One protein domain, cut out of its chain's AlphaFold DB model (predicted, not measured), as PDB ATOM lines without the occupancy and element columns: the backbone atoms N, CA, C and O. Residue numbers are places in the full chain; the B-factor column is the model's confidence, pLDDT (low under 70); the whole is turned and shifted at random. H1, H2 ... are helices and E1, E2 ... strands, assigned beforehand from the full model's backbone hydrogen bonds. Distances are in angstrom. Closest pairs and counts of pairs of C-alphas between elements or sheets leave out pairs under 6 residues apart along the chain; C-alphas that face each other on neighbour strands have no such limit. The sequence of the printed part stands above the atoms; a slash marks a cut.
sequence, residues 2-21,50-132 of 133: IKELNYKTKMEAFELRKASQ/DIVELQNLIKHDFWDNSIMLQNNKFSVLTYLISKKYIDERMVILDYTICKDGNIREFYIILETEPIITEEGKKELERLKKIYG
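AT A GLANCE: This is residues 2 to 21 and 50 to 132 of the 133 residues of an uncharacterized protein of Fusobacterium nucleatum subsp. polymorphum (UniProt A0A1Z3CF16). A strongly twisted sheet of three strands, E1, E3 and E2, has the long helix H1 running along it over E3 and E2, while H3 packs on it by its first part, residues 73 to 78, and the short H2 grazes E3. H4 lies at the far end from the sheet, and its residues 125 to 131, with residue 132, stick out from the body. The printed part has 103 residues, with four named helices and three named strands in the order H1 H2 E1 H3 E2 E3 H4. The class is mixed, and the sheet, in the order E1 - E3 - E2, is antiparallel throughout. The whole is only just compact, close to loose, with a radius of gyration of the C-alphas of 15.0 A and spans of 44 by 35 by 25 A.

IN THESE COORDINATES: Find C-alpha 2 at (154.478, 158.665, 169.585); from there H1 runs through residues 2 to 19, 25.8 A. After the cut come H2, residues 51 to 58, 10.4 A, and E1, residues 60 to 64. Next is H3, residues 73 to 82, 14.2 A. E2, residues 92 to 100, begins at C-alpha 92, (152.507, 153.349, 180.026), covers 23.0 A and bends by 60 degrees at residue 97. E3, residues 103 to 110, covers 22.2 A. H4, residues 118 to 131, 20.0 A, ends at C-alpha 131, (178.344, 154.199, 187.162).

HOW THE PARTS SIT: Start at the inner strand E3. Beside E1 look for N 63 and O 104 at 2.9 A; beside E2, its partner in a hairpin, for N 95 and O 107 at 2.8 A. H1 on one face of this sheet gives two layers, helix over strands: it runs along E3, at 1 degree on the local plane, at a height over the sheet of 9.1 A. The closest C-alphas of H1 and E2 are those of Arg 17 and Ile 97, 4.5 A. E1, H3 and E2 form a split strand-helix-strand unit, two strands running the same way with E3 between them, with a right-handed crossover. H3 and E1 come closest at the C-alphas of Asp 61 and Lys 73, 6.2 A. H2 only grazes the sheet, with C-alphas Ile 58 and Ile 108 closest at 6.3 A. H4 is not on the sheet; it is close to H3 but not clearly touching, with C-alphas Leu 80 and Gly 120 closest at 7.9 A. In H1, H2, H3 and H4 every O i to N i+4 pair is within hydrogen-bond range.

THE WHOLE: The C-alphas farthest apart are those of Gln 21 and Lys 129, 44.7 A. Residues 22 to 49 are not printed; C-alphas 21 and 50 are 33.0 A apart across this cut. Of the links printed whole, none is long. Mean pLDDT of the printed part is 93.3; residues 21 and 69 are under 70.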
ATOM      1  N   ILE A   2     154.869 159.662 168.562       89.44
ATOM      2  CA  ILE A   2     154.478 158.665 169.585       89.44
ATOM      3  C   ILE A   2     153.316 157.749 169.163       89.44
ATOM      4  O   ILE A   2     153.399 156.543 169.344       89.44
ATOM      5  N   LYS A   3     152.276 158.279 168.501       91.12
ATOM      6  CA  LYS A   3     151.129 157.480 168.018       91.12
ATOM      7  C   LYS A   3     151.524 156.390 167.015       91.12
ATOM      8  O   LYS A   3     150.967 155.298 167.042       91.12
ATOM      9  N   GLU A   4     152.468 156.687 166.125       93.56
ATOM     10  CA  GLU A   4     152.940 155.725 165.125       93.56
ATOM     11  C   GLU A   4     153.819 154.654 165.774       93.56
ATOM     12  O   GLU A   4     153.642 153.468 165.505       93.56
ATOM     13  N   LEU A   5     154.722 155.066 166.670       94.56
ATOM     14  CA  LEU A   5     155.555 154.157 167.455       94.56
ATOM     15  C   LEU A   5     154.692 153.208 168.294       94.56
ATOM     16  O   LEU A   5     154.878 151.999 168.250       94.56
ATOM     17  N   ASN A   6     153.688 153.754 168.976       93.50
ATOM     18  CA  ASN A   6     152.699 153.010 169.742       93.50
ATOM     19  C   ASN A   6     151.994 151.940 168.898       93.50
ATOM     20  O   ASN A   6     151.956 150.770 169.282       93.50
ATOM     21  N   TYR A   7     151.479 152.329 167.726       94.81
ATOM     22  CA  TYR A   7     150.827 151.404 166.806       94.81
ATOM     23  C   TYR A   7     151.780 150.289 166.353       94.81
ATOM     24  O   TYR A   7     151.413 149.117 166.411       94.81
ATOM     25  N   LYS A   8     153.020 150.630 165.974       95.81
ATOM     26  CA  LYS A   8     154.039 149.644 165.573       95.81
ATOM     27  C   LYS A   8     154.341 148.652 166.696       95.81
ATOM     28  O   LYS A   8     154.287 147.448 166.459       95.81
ATOM     29  N   THR A   9     154.568 149.133 167.918       95.31
ATOM     30  CA  THR A   9     154.837 148.283 169.088       95.31
ATOM     31  C   THR A   9     153.652 147.369 169.410       95.31
ATOM     32  O   THR A   9     153.842 146.191 169.703       95.31
ATOM     33  N   LYS A  10     152.411 147.872 169.306       95.00
ATOM     34  CA  LYS A  10     151.193 147.060 169.482       95.00
ATOM     35  C   LYS A  10     151.082 145.959 168.430       95.00
ATOM     36  O   LYS A  10     150.750 144.826 168.777       95.00
ATOM     37  N   MET A  11     151.368 146.274 167.168       96.00
ATOM     38  CA  MET A  11     151.347 145.287 166.087       96.00
ATOM     39  C   MET A  11     152.429 144.218 166.272       96.00
ATOM     40  O   MET A  11     152.134 143.037 166.122       96.00
ATOM     41  N   GLU A  12     153.642 144.604 166.676       95.38
ATOM     42  CA  GLU A  12     154.717 143.658 167.010       95.38
ATOM     43  C   GLU A  12     154.291 142.710 168.142       95.38
ATOM     44  O   GLU A  12     154.370 141.489 168.000       95.38
ATOM     45  N   ALA A  13     153.751 143.256 169.237       93.94
ATOM     46  CA  ALA A  13     153.272 142.462 170.367       93.94
ATOM     47  C   ALA A  13     152.125 141.511 169.978       93.94
ATOM     48  O   ALA A  13     152.033 140.388 170.480       93.94
ATOM     49  N   PHE A  14     151.240 141.943 169.076       93.69
ATOM     50  CA  PHE A  14     150.145 141.126 168.564       93.69
ATOM     51  C   PHE A  14     150.638 139.943 167.724       93.69
ATOM     52  O   PHE A  14     150.175 138.819 167.934       93.69
ATOM     53  N   GLU A  15     151.596 140.162 166.824       93.94
ATOM     54  CA  GLU A  15     152.184 139.078 166.030       93.94
ATOM     55  C   GLU A  15     152.983 138.103 166.907       93.94
ATOM     56  O   GLU A  15     152.838 136.885 166.769       93.94
ATOM     57  N   LEU A  16     153.728 138.606 167.899       91.81
ATOM     58  CA  LEU A  16     154.384 137.756 168.895       91.81
ATOM     59  C   LEU A  16     153.376 136.911 169.672       91.81
ATOM     60  O   LEU A  16     153.576 135.707 169.824       91.81
ATOM     61  N   ARG A  17     152.263 137.501 170.118       90.88
ATOM     62  CA  ARG A  17     151.206 136.772 170.833       90.88
ATOM     63  C   ARG A  17     150.640 135.618 170.008       90.88
ATOM     64  O   ARG A  17     150.458 134.531 170.550       90.88
ATOM     65  N   LYS A  18     150.390 135.819 168.709       90.88
ATOM     66  CA  LYS A  18     149.939 134.738 167.814       90.88
ATOM     67  C   LYS A  18     150.955 133.599 167.732       90.88
ATOM     68  O   LYS A  18     150.565 132.439 167.773       90.88
ATOM     69  N   ALA A  19     152.243 133.926 167.661       87.19
ATOM     70  CA  ALA A  19     153.325 132.946 167.560       87.19
ATOM     71  C   ALA A  19     153.680 132.246 168.890       87.19
ATOM     72  O   ALA A  19     154.504 131.331 168.896       87.19
ATOM     73  N   SER A  20     153.112 132.680 170.019       79.62
ATOM     74  CA  SER A  20     153.534 132.257 171.365       79.62
ATOM     75  C   SER A  20     152.543 131.332 172.070       79.62
ATOM     76  O   SER A  20     152.694 131.098 173.266       79.62
ATOM     77  N   GLN A  21     151.546 130.793 171.358       69.31
ATOM     78  CA  GLN A  21     150.451 130.012 171.957       69.31
ATOM     79  C   GLN A  21     150.897 128.747 172.718       69.31
ATOM     80  O   GLN A  21     150.118 128.234 173.513       69.31
ATOM     81  N   ASP A  50     165.249 160.631 172.741       96.50
ATOM     82  CA  ASP A  50     165.306 159.431 171.899       96.50
ATOM     83  C   ASP A  50     164.231 158.417 172.309       96.50
ATOM     84  O   ASP A  50     164.464 157.395 172.963       96.50
ATOM     85  N   ILE A  51     162.998 158.750 171.941       94.50
ATOM     86  CA  ILE A  51     161.802 157.992 172.322       94.50
ATOM     87  C   ILE A  51     161.747 156.629 171.621       94.50
ATOM     88  O   ILE A  51     161.195 155.675 172.172       94.50
ATOM     89  N   VAL A  52     162.314 156.514 170.417       95.75
ATOM     90  CA  VAL A  52     162.337 155.249 169.669       95.75
ATOM     91  C   VAL A  52     163.253 154.252 170.367       95.75
ATOM     92  O   VAL A  52     162.828 153.126 170.639       95.75
ATOM     93  N   GLU A  53     164.471 154.668 170.713       97.50
ATOM     94  CA  GLU A  53     165.401 153.806 171.436       97.50
ATOM     95  C   GLU A  53     164.895 153.497 172.847       97.50
ATOM     96  O   GLU A  53     164.979 152.354 173.300       97.50
ATOM     97  N   LEU A  54     164.266 154.470 173.516       97.50
ATOM     98  CA  LEU A  54     163.605 154.230 174.797       97.50
ATOM     99  C   LEU A  54     162.523 153.153 174.676       97.50
ATOM    100  O   LEU A  54     162.499 152.216 175.472       97.50
ATOM    101  N   GLN A  55     161.640 153.249 173.680       97.19
ATOM    102  CA  GLN A  55     160.605 152.243 173.471       97.19
ATOM    103  C   GLN A  55     161.218 150.863 173.208       97.19
ATOM    104  O   GLN A  55     160.740 149.886 173.777       97.19
ATOM    105  N   ASN A  56     162.283 150.761 172.410       97.38
ATOM    106  CA  ASN A  56     162.970 149.491 172.156       97.38
ATOM    107  C   ASN A  56     163.613 148.898 173.414       97.38
ATOM    108  O   ASN A  56     163.512 147.694 173.646       97.38
ATOM    109  N   LEU A  57     164.227 149.739 174.246       97.50
ATOM    110  CA  LEU A  57     164.846 149.336 175.507       97.50
ATOM    111  C   LEU A  57     163.817 148.728 176.474       97.50
ATOM    112  O   LEU A  57     164.065 147.688 177.102       97.50
ATOM    113  N   ILE A  58     162.658 149.380 176.604       96.56
ATOM    114  CA  ILE A  58     161.657 149.019 177.613       96.56
ATOM    115  C   ILE A  58     160.624 148.008 177.118       96.56
ATOM    116  O   ILE A  58     159.970 147.390 177.953       96.56
ATOM    117  N   LYS A  59     160.443 147.849 175.796       96.25
ATOM    118  CA  LYS A  59     159.236 147.206 175.254       96.25
ATOM    119  C   LYS A  59     159.000 145.804 175.760       96.25
ATOM    120  O   LYS A  59     157.849 145.464 175.863       96.25
ATOM    121  N   HIS A  60     160.010 144.993 176.050       96.25
ATOM    122  CA  HIS A  60     159.812 143.594 176.440       96.25
ATOM    123  C   HIS A  60     160.142 143.374 177.911       96.25
ATOM    124  O   HIS A  60     161.223 143.786 178.356       96.25
ATOM    125  N   ASP A  61     159.212 142.748 178.638       95.94
ATOM    126  CA  ASP A  61     159.306 142.570 180.084       95.94
ATOM    127  C   ASP A  61     158.489 141.373 180.613       95.94
ATOM    128  O   ASP A  61     157.668 140.775 179.905       95.94
ATOM    129  N   PHE A  62     158.712 141.036 181.889       94.25
ATOM    130  CA  PHE A  62     158.095 139.888 182.558       94.25
ATOM    131  C   PHE A  62     157.542 140.234 183.938       94.25
ATOM    132  O   PHE A  62     158.075 141.066 184.669       94.25
ATOM    133  N   TRP A  63     156.463 139.560 184.327       91.94
ATOM    134  CA  TRP A  63     155.866 139.670 185.654       91.94
ATOM    135  C   TRP A  63     155.671 138.283 186.252       91.94
ATOM    136  O   TRP A  63     155.089 137.424 185.595       91.94
ATOM    137  N   ASP A  64     156.101 138.081 187.497       90.88
ATOM    138  CA  ASP A  64     155.867 136.845 188.245       90.88
ATOM    139  C   ASP A  64     154.957 137.112 189.452       90.88
ATOM    140  O   ASP A  64     155.337 137.778 190.420       90.88
ATOM    141  N   ASN A  65     153.736 136.578 189.389       84.81
ATOM    142  CA  ASN A  65     152.736 136.732 190.446       84.81
ATOM    143  C   ASN A  65     152.998 135.856 191.678       84.81
ATOM    144  O   ASN A  65     152.408 136.114 192.723       84.81
ATOM    145  N   SER A  66     153.847 134.830 191.580       83.69
ATOM    146  CA  SER A  66     154.087 133.894 192.687       83.69
ATOM    147  C   SER A  66     154.903 134.509 193.820       83.69
ATOM    148  O   SER A  66     154.727 134.157 194.983       83.69
ATOM    149  N   ILE A  67     155.772 135.451 193.471       76.88
ATOM    150  CA  ILE A  67     156.756 136.059 194.367       76.88
ATOM    151  C   ILE A  67     156.685 137.589 194.364       76.88
ATOM    152  O   ILE A  67     157.467 138.235 195.055       76.88
ATOM    153  N   MET A  68     155.743 138.168 193.602       70.56
ATOM    154  CA  MET A  68     155.566 139.617 193.427       70.56
ATOM    155  C   MET A  68     156.898 140.346 193.193       70.56
ATOM    156  O   MET A  68     157.120 141.435 193.725       70.56
ATOM    157  N   LEU A  69     157.807 139.742 192.419       69.38
ATOM    158  CA  LEU A  69     159.101 140.353 192.136       69.38
ATOM    159  C   LEU A  69     158.888 141.638 191.335       69.38
ATOM    160  O   LEU A  69     158.522 141.604 190.163       69.38
ATOM    161  N   GLN A  70     159.189 142.773 191.960       75.25
ATOM    162  CA  GLN A  70     159.177 144.100 191.333       75.25
ATOM    163  C   GLN A  70     160.520 144.414 190.659       75.25
ATOM    164  O   GLN A  70     160.967 145.559 190.588       75.25
ATOM    165  N   ASN A  71     161.200 143.368 190.188       88.19
ATOM    166  CA  ASN A  71     162.544 143.428 189.627       88.19
ATOM    167  C   ASN A  71     162.529 143.524 188.098       88.19
ATOM    168  O   ASN A  71     163.460 143.097 187.429       88.19
ATOM    169  N   ASN A  72     161.451 144.053 187.531       93.56
ATOM    170  CA  ASN A  72     161.240 144.141 186.094       93.56
ATOM    171  C   ASN A  72     161.266 145.601 185.621       93.56
ATOM    172  O   ASN A  72     161.269 146.543 186.425       93.56
ATOM    173  N   LYS A  73     161.323 145.798 184.305       96.19
ATOM    174  CA  LYS A  73     161.442 147.137 183.713       96.19
ATOM    175  C   LYS A  73     160.218 147.992 184.023       96.19
ATOM    176  O   LYS A  73     160.367 149.174 184.326       96.19
ATOM    177  N   PHE A  74     159.025 147.403 184.002       95.19
ATOM    178  CA  PHE A  74     157.770 148.078 184.316       95.19
ATOM    179  C   PHE A  74     157.788 148.669 185.730       95.19
ATOM    180  O   PHE A  74     157.516 149.854 185.915       95.19
ATOM    181  N   SER A  75     158.195 147.888 186.731       94.12
ATOM    182  CA  SER A  75     158.348 148.350 188.110       94.12
ATOM    183  C   SER A  75     159.373 149.475 188.222       94.12
ATOM    184  O   SER A  75     159.106 150.473 188.889       94.12
ATOM    185  N   VAL A  76     160.506 149.388 187.520       96.00
ATOM    186  CA  VAL A  76     161.489 150.481 187.520       96.00
ATOM    187  C   VAL A  76     160.916 151.757 186.890       96.00
ATOM    188  O   VAL A  76     161.096 152.839 187.445       96.00
ATOM    189  N   LEU A  77     160.169 151.658 185.788       96.38
ATOM    190  CA  LEU A  77     159.528 152.818 185.159       96.38
ATOM    191  C   LEU A  77     158.483 153.461 186.071       96.38
ATOM    192  O   LEU A  77     158.514 154.673 186.278       96.38
ATOM    193  N   THR A  78     157.601 152.661 186.677       94.88
ATOM    194  CA  THR A  78     156.615 153.178 187.642       94.88
ATOM    195  C   THR A  78     157.291 153.847 188.840       94.88
ATOM    196  O   THR A  78     156.829 154.892 189.296       94.88
ATOM    197  N   TYR A  79     158.434 153.322 189.302       95.75
ATOM    198  CA  TYR A  79     159.245 153.969 190.329       95.75
ATOM    199  C   TYR A  79     159.740 155.352 189.879       95.75
ATOM    200  O   TYR A  79     159.549 156.318 190.618       95.75
ATOM    201  N   LEU A  80     160.315 155.473 188.677       97.44
ATOM    202  CA  LEU A  80     160.806 156.754 188.145       97.44
ATOM    203  C   LEU A  80     159.688 157.810 188.055       97.44
ATOM    204  O   LEU A  80     159.905 158.963 188.433       97.44
ATOM    205  N   ILE A  81     158.487 157.408 187.630       96.50
ATOM    206  CA  ILE A  81     157.296 158.273 187.600       96.50
ATOM    207  C   ILE A  81     156.880 158.657 189.030       96.50
ATOM    208  O   ILE A  81     156.702 159.833 189.334       96.50
ATOM    209  N   SER A  82     156.800 157.690 189.952       96.19
ATOM    210  CA  SER A  82     156.392 157.931 191.348       96.19
ATOM    211  C   SER A  82     157.334 158.878 192.102       96.19
ATOM    212  O   SER A  82     156.911 159.619 192.990       96.19
ATOM    213  N   LYS A  83     158.622 158.867 191.741       97.38
ATOM    214  CA  LYS A  83     159.647 159.767 192.281       97.38
ATOM    215  C   LYS A  83     159.694 161.115 191.578       97.38
ATOM    216  O   LYS A  83     160.514 161.948 191.952       97.38
ATOM    217  N   LYS A  84     158.803 161.340 190.608       97.25
ATOM    218  CA  LYS A  84     158.759 162.539 189.774       97.25
ATOM    219  C   LYS A  84     160.076 162.780 189.050       97.25
ATOM    220  O   LYS A  84     160.423 163.924 188.815       97.25
ATOM    221  N   TYR A  85     160.827 161.728 188.725       98.50
ATOM    222  CA  TYR A  85     162.007 161.828 187.857       98.50
ATOM    223  C   TYR A  85     161.591 161.907 186.385       98.50
ATOM    224  O   TYR A  85     162.271 162.510 185.558       98.50
ATOM    225  N   ILE A  86     160.436 161.323 186.083       97.69
ATOM    226  CA  ILE A  86     159.712 161.475 184.828       97.69
ATOM    227  C   ILE A  86     158.373 162.136 185.159       97.69
ATOM    228  O   ILE A  86     157.826 161.920 186.242       97.69
ATOM    229  N   ASP A  87     157.877 162.966 184.248       96.12
ATOM    230  CA  ASP A  87     156.599 163.659 184.377       96.12
ATOM    231  C   ASP A  87     155.450 162.671 184.648       96.12
ATOM    232  O   ASP A  87     155.319 161.640 183.987       96.12
ATOM    233  N   GLU A  88     154.599 162.993 185.624       92.25
ATOM    234  CA  GLU A  88     153.493 162.135 186.070       92.25
ATOM    235  C   GLU A  88     152.400 161.927 185.012       92.25
ATOM    236  O   GLU A  88     151.594 161.005 185.125       92.25
ATOM    237  N   ARG A  89     152.393 162.741 183.949       90.88
ATOM    238  CA  ARG A  89     151.524 162.561 182.776       90.88
ATOM    239  C   ARG A  89     152.020 161.455 181.839       90.88
ATOM    240  O   ARG A  89     151.374 161.186 180.822       90.88
ATOM    241  N   MET A  90     153.162 160.827 182.134       92.00
ATOM    242  CA  MET A  90     153.629 159.651 181.408       92.00
ATOM    243  C   MET A  90     152.630 158.505 181.592       92.00
ATOM    244  O   MET A  90     152.403 158.026 182.700       92.00
ATOM    245  N   VAL A  91     152.059 158.037 180.485       92.00
ATOM    246  CA  VAL A  91     151.162 156.885 180.460       92.00
ATOM    247  C   VAL A  91     151.887 155.728 179.791       92.00
ATOM    248  O   VAL A  91     152.307 155.824 178.634       92.00
ATOM    249  N   ILE A  92     152.010 154.627 180.530       93.81
ATOM    250  CA  ILE A  92     152.507 153.349 180.026       93.81
ATOM    251  C   ILE A  92     151.403 152.301 180.103       93.81
ATOM    252  O   ILE A  92     150.640 152.269 181.067       93.81
ATOM    253  N   LEU A  93     151.328 151.443 179.090       93.88
ATOM    254  CA  LEU A  93     150.435 150.287 179.071       93.88
ATOM    255  C   LEU A  93     151.234 148.998 178.984       93.88
ATOM    256  O   LEU A  93     152.270 148.943 178.326       93.88
ATOM    257  N   ASP A  94     150.710 147.947 179.595       93.62
ATOM    258  CA  ASP A  94     151.203 146.589 179.459       93.62
ATOM    259  C   ASP A  94     150.294 145.769 178.526       93.62
ATOM    260  O   ASP A  94     149.122 145.512 178.793       93.62
ATOM    261  N   TYR A  95     150.843 145.311 177.405       94.94
ATOM    262  CA  TYR A  95     150.160 144.433 176.465       94.94
ATOM    263  C   TYR A  95     150.620 142.993 176.665       94.94
ATOM    264  O   TYR A  95     151.750 142.633 176.353       94.94
ATOM    265  N   THR A  96     149.738 142.137 177.176       93.38
ATOM    266  CA  THR A  96     150.089 140.736 177.449       93.38
ATOM    267  C   THR A  96     150.343 139.957 176.156       93.38
ATOM    268  O   THR A  96     149.466 139.905 175.291       93.38
ATOM    269  N   ILE A  97     151.506 139.305 176.065       93.94
ATOM    270  CA  ILE A  97     151.882 138.417 174.957       93.94
ATOM    271  C   ILE A  97     151.417 136.999 175.262       93.94
ATOM    272  O   ILE A  97     150.560 136.464 174.562       93.94
ATOM    273  N   CYS A  98     151.929 136.409 176.335       92.88
ATOM    274  CA  CYS A  98     151.568 135.066 176.768       92.88
ATOM    275  C   CYS A  98     151.624 134.958 178.296       92.88
ATOM    276  O   CYS A  98     152.085 135.857 179.007       92.88
ATOM    277  N   LYS A  99     151.072 133.858 178.805       91.06
ATOM    278  CA  LYS A  99     151.078 133.509 180.223       91.06
ATOM    279  C   LYS A  99     151.431 132.035 180.344       91.06
ATOM    280  O   LYS A  99     150.863 131.226 179.616       91.06
ATOM    281  N   ASP A 100     152.315 131.719 181.275       89.75
ATOM    282  CA  ASP A 100     152.727 130.361 181.611       89.75
ATOM    283  C   ASP A 100     152.775 130.247 183.140       89.75
ATOM    284  O   ASP A 100     153.612 130.859 183.810       89.75
ATOM    285  N   GLY A 101     151.788 129.551 183.709       89.50
ATOM    286  CA  GLY A 101     151.570 129.517 185.154       89.50
ATOM    287  C   GLY A 101     151.446 130.920 185.766       89.50
ATOM    288  O   GLY A 101     150.547 131.688 185.419       89.50
ATOM    289  N   ASN A 102     152.355 131.247 186.691       89.75
ATOM    290  CA  ASN A 102     152.393 132.533 187.400       89.75
ATOM    291  C   ASN A 102     153.160 133.634 186.655       89.75
ATOM    292  O   ASN A 102     153.111 134.794 187.077       89.75
ATOM    293  N   ILE A 103     153.849 133.281 185.566       91.19
ATOM    294  CA  ILE A 103     154.673 134.199 184.793       91.19
ATOM    295  C   ILE A 103     153.862 134.745 183.621       91.19
ATOM    296  O   ILE A 103     153.178 134.020 182.895       91.19
ATOM    297  N   ARG A 104     153.953 136.056 183.427       92.31
ATOM    298  CA  ARG A 104     153.373 136.778 182.303       92.31
ATOM    299  C   ARG A 104     154.473 137.485 181.534       92.31
ATOM    300  O   ARG A 104     155.188 138.302 182.105       92.31
ATOM    301  N   GLU A 105     154.540 137.221 180.240       94.06
ATOM    302  CA  GLU A 105     155.335 137.991 179.290       94.06
ATOM    303  C   GLU A 105     154.443 139.067 178.672       94.06
ATOM    304  O   GLU A 105     153.297 138.810 178.273       94.06
ATOM    305  N   PHE A 106     154.939 140.295 178.613       95.12
ATOM    306  CA  PHE A 106     154.174 141.411 178.084       95.12
ATOM    307  C   PHE A 106     155.077 142.441 177.431       95.12
ATOM    308  O   PHE A 106     156.291 142.472 177.644       95.12
ATOM    309  N   TYR A 107     154.449 143.285 176.620       97.12
ATOM    310  CA  TYR A 107     155.077 144.470 176.086       97.12
ATOM    311  C   TYR A 107     154.696 145.724 176.864       97.12
ATOM    312  O   TYR A 107     153.523 145.925 177.155       97.12
ATOM    313  N   ILE A 108     155.667 146.582 177.159       97.38
ATOM    314  CA  ILE A 108     155.450 147.936 177.673       97.38
ATOM    315  C   ILE A 108     155.286 148.878 176.483       97.38
ATOM    316  O   ILE A 108     156.119 148.894 175.579       97.38
ATOM    317  N   ILE A 109     154.236 149.689 176.486       96.75
ATOM    318  CA  ILE A 109     153.925 150.637 175.416       96.75
ATOM    319  C   ILE A 109     153.853 152.047 175.996       96.75
ATOM    320  O   ILE A 109     153.085 152.295 176.924       96.75
ATOM    321  N   LEU A 110     154.616 152.971 175.413       95.31
ATOM    322  CA  LEU A 110     154.497 154.402 175.684       95.31
ATOM    323  C   LEU A 110     153.254 154.958 174.965       95.31
ATOM    324  O   LEU A 110     153.172 154.953 173.733       95.31
ATOM    325  N   GLU A 111     152.259 155.422 175.723       93.88
ATOM    326  CA  GLU A 111     151.057 156.074 175.170       93.88
ATOM    327  C   GLU A 111     151.234 157.588 175.036       93.88
ATOM    328  O   GLU A 111     150.674 158.207 174.129       93.88
ATOM    329  N   THR A 112     152.032 158.184 175.918       93.25
ATOM    330  CA  THR A 112     152.371 159.607 175.879       93.25
ATOM    331  C   THR A 112     153.870 159.798 175.712       93.25
ATOM    332  O   THR A 112     154.670 158.893 175.946       93.25
ATOM    333  N   GLU A 113     154.243 160.984 175.245       91.75
ATOM    334  CA  GLU A 113     155.633 161.408 175.137       91.75
ATOM    335  C   GLU A 113     156.207 161.628 176.545       91.75
ATOM    336  O   GLU A 113     155.687 162.470 177.285       91.75
ATOM    337  N   PRO A 114     157.211 160.840 176.964       91.88
ATOM    338  CA  PRO A 114     157.759 160.942 178.306       91.88
ATOM    339  C   PRO A 114     158.715 162.132 178.411       91.88
ATOM    340  O   PRO A 114     159.517 162.380 177.515       91.88
ATOM    341  N   ILE A 115     158.651 162.851 179.532       95.00
ATOM    342  CA  ILE A 115     159.449 164.057 179.771       95.00
ATOM    343  C   ILE A 115     160.244 163.869 181.060       95.00
ATOM    344  O   ILE A 115     159.667 163.573 182.107       95.00
ATOM    345  N   ILE A 116     161.564 164.046 180.997       97.88
ATOM    346  CA  ILE A 116     162.413 164.072 182.193       97.88
ATOM    347  C   ILE A 116     162.199 165.378 182.968       97.88
ATOM    348  O   ILE A 116     162.166 166.463 182.386       97.88
ATOM    349  N   THR A 117     162.070 165.287 184.288       98.38
ATOM    350  CA  THR A 117     161.916 166.455 185.169       98.38
ATOM    351  C   THR A 117     163.272 166.995 185.630       98.38
ATOM    352  O   THR A 117     164.323 166.393 185.391       98.38
ATOM    353  N   GLU A 118     163.274 168.111 186.358       98.12
ATOM    354  CA  GLU A 118     164.492 168.615 187.002       98.12
ATOM    355  C   GLU A 118     165.023 167.658 188.083       98.12
ATOM    356  O   GLU A 118     166.235 167.468 188.208       98.12
ATOM    357  N   GLU A 119     164.145 166.997 188.838       98.38
ATOM    358  CA  GLU A 119     164.520 165.936 189.777       98.38
ATOM    359  C   GLU A 119     165.154 164.746 189.050       98.38
ATOM    360  O   GLU A 119     166.167 164.216 189.508       98.38
ATOM    361  N   GLY A 120     164.613 164.365 187.890       98.44
ATOM    362  CA  GLY A 120     165.172 163.302 187.059       98.44
ATOM    363  C   GLY A 120     166.558 163.638 186.524       98.44
ATOM    364  O   GLY A 120     167.444 162.786 186.545       98.44
ATOM    365  N   LYS A 121     166.792 164.891 186.118       98.50
ATOM    366  CA  LYS A 121     168.126 165.361 185.710       98.50
ATOM    367  C   LYS A 121     169.130 165.274 186.863       98.50
ATOM    368  O   LYS A 121     170.239 164.788 186.666       98.50
ATOM    369  N   LYS A 122     168.744 165.682 188.079       98.38
ATOM    370  CA  LYS A 122     169.605 165.555 189.273       98.38
ATOM    371  C   LYS A 122     169.935 164.098 189.589       98.38
ATOM    372  O   LYS A 122     171.080 163.791 189.918       98.38
ATOM    373  N   GLU A 123     168.950 163.210 189.476       98.44
ATOM    374  CA  GLU A 123     169.156 161.778 189.681       98.44
ATOM    375  C   GLU A 123     170.082 161.177 188.618       98.44
ATOM    376  O   GLU A 123     170.979 160.404 188.948       98.44
ATOM    377  N   LEU A 124     169.929 161.574 187.354       98.44
ATOM    378  CA  LEU A 124     170.829 161.150 186.288       98.44
ATOM    379  C   LEU A 124     172.282 161.556 186.585       98.44
ATOM    380  O   LEU A 124     173.188 160.734 186.458       98.44
ATOM    381  N   GLU A 125     172.512 162.783 187.050       98.12
ATOM    382  CA  GLU A 125     173.852 163.232 187.443       98.12
ATOM    383  C   GLU A 125     174.411 162.457 188.649       98.12
ATOM    384  O   GLU A 125     175.612 162.186 188.710       98.12
ATOM    385  N   ARG A 126     173.564 162.043 189.604       97.94
ATOM    386  CA  ARG A 126     173.977 161.132 190.689       97.94
ATOM    387  C   ARG A 126     174.416 159.779 190.127       97.94
ATOM    388  O   ARG A 126     175.471 159.281 190.512       97.94
ATOM    389  N   LEU A 127     173.623 159.195 189.229       97.88
ATOM    390  CA  LEU A 127     173.897 157.888 188.631       97.88
ATOM    391  C   LEU A 127     175.180 157.903 187.796       97.88
ATOM    392  O   LEU A 127     175.995 156.994 187.936       97.88
ATOM    393  N   LYS A 128     175.417 158.956 187.005       97.44
ATOM    394  CA  LYS A 128     176.658 159.110 186.229       97.44
ATOM    395  C   LYS A 128     177.914 159.142 187.100       97.44
ATOM    396  O   LYS A 128     178.941 158.578 186.744       97.44
ATOM    397  N   LYS A 129     177.838 159.755 188.285       96.88
ATOM    398  CA  LYS A 129     178.971 159.781 189.228       96.88
ATOM    399  C   LYS A 129     179.323 158.403 189.787       96.88
ATOM    400  O   LYS A 129     180.471 158.190 190.157       96.88
ATOM    401  N   ILE A 130     178.350 157.497 189.883       96.38
ATOM    402  CA  ILE A 130     178.538 156.158 190.458       96.38
ATOM    403  C   ILE A 130     178.928 155.152 189.373       96.38
ATOM    404  O   ILE A 130     179.832 154.348 189.580       96.38
ATOM    405  N   TYR A 131     178.262 155.212 188.219       94.25
ATOM    406  CA  TYR A 131     178.344 154.199 187.162       94.25
ATOM    407  C   TYR A 131     179.058 154.690 185.891       94.25
ATOM    408  O   TYR A 131     178.999 154.026 184.859       94.25
ATOM    409  N   GLY A 132     179.717 155.851 185.950       89.69
ATOM    410  CA  GLY A 132     180.376 156.493 184.809       89.69
ATOM    411  C   GLY A 132     179.406 157.236 183.889       89.69
ATOM    412  O   GLY A 132     178.193 157.193 184.095       89.69
TER     413      GLY A 132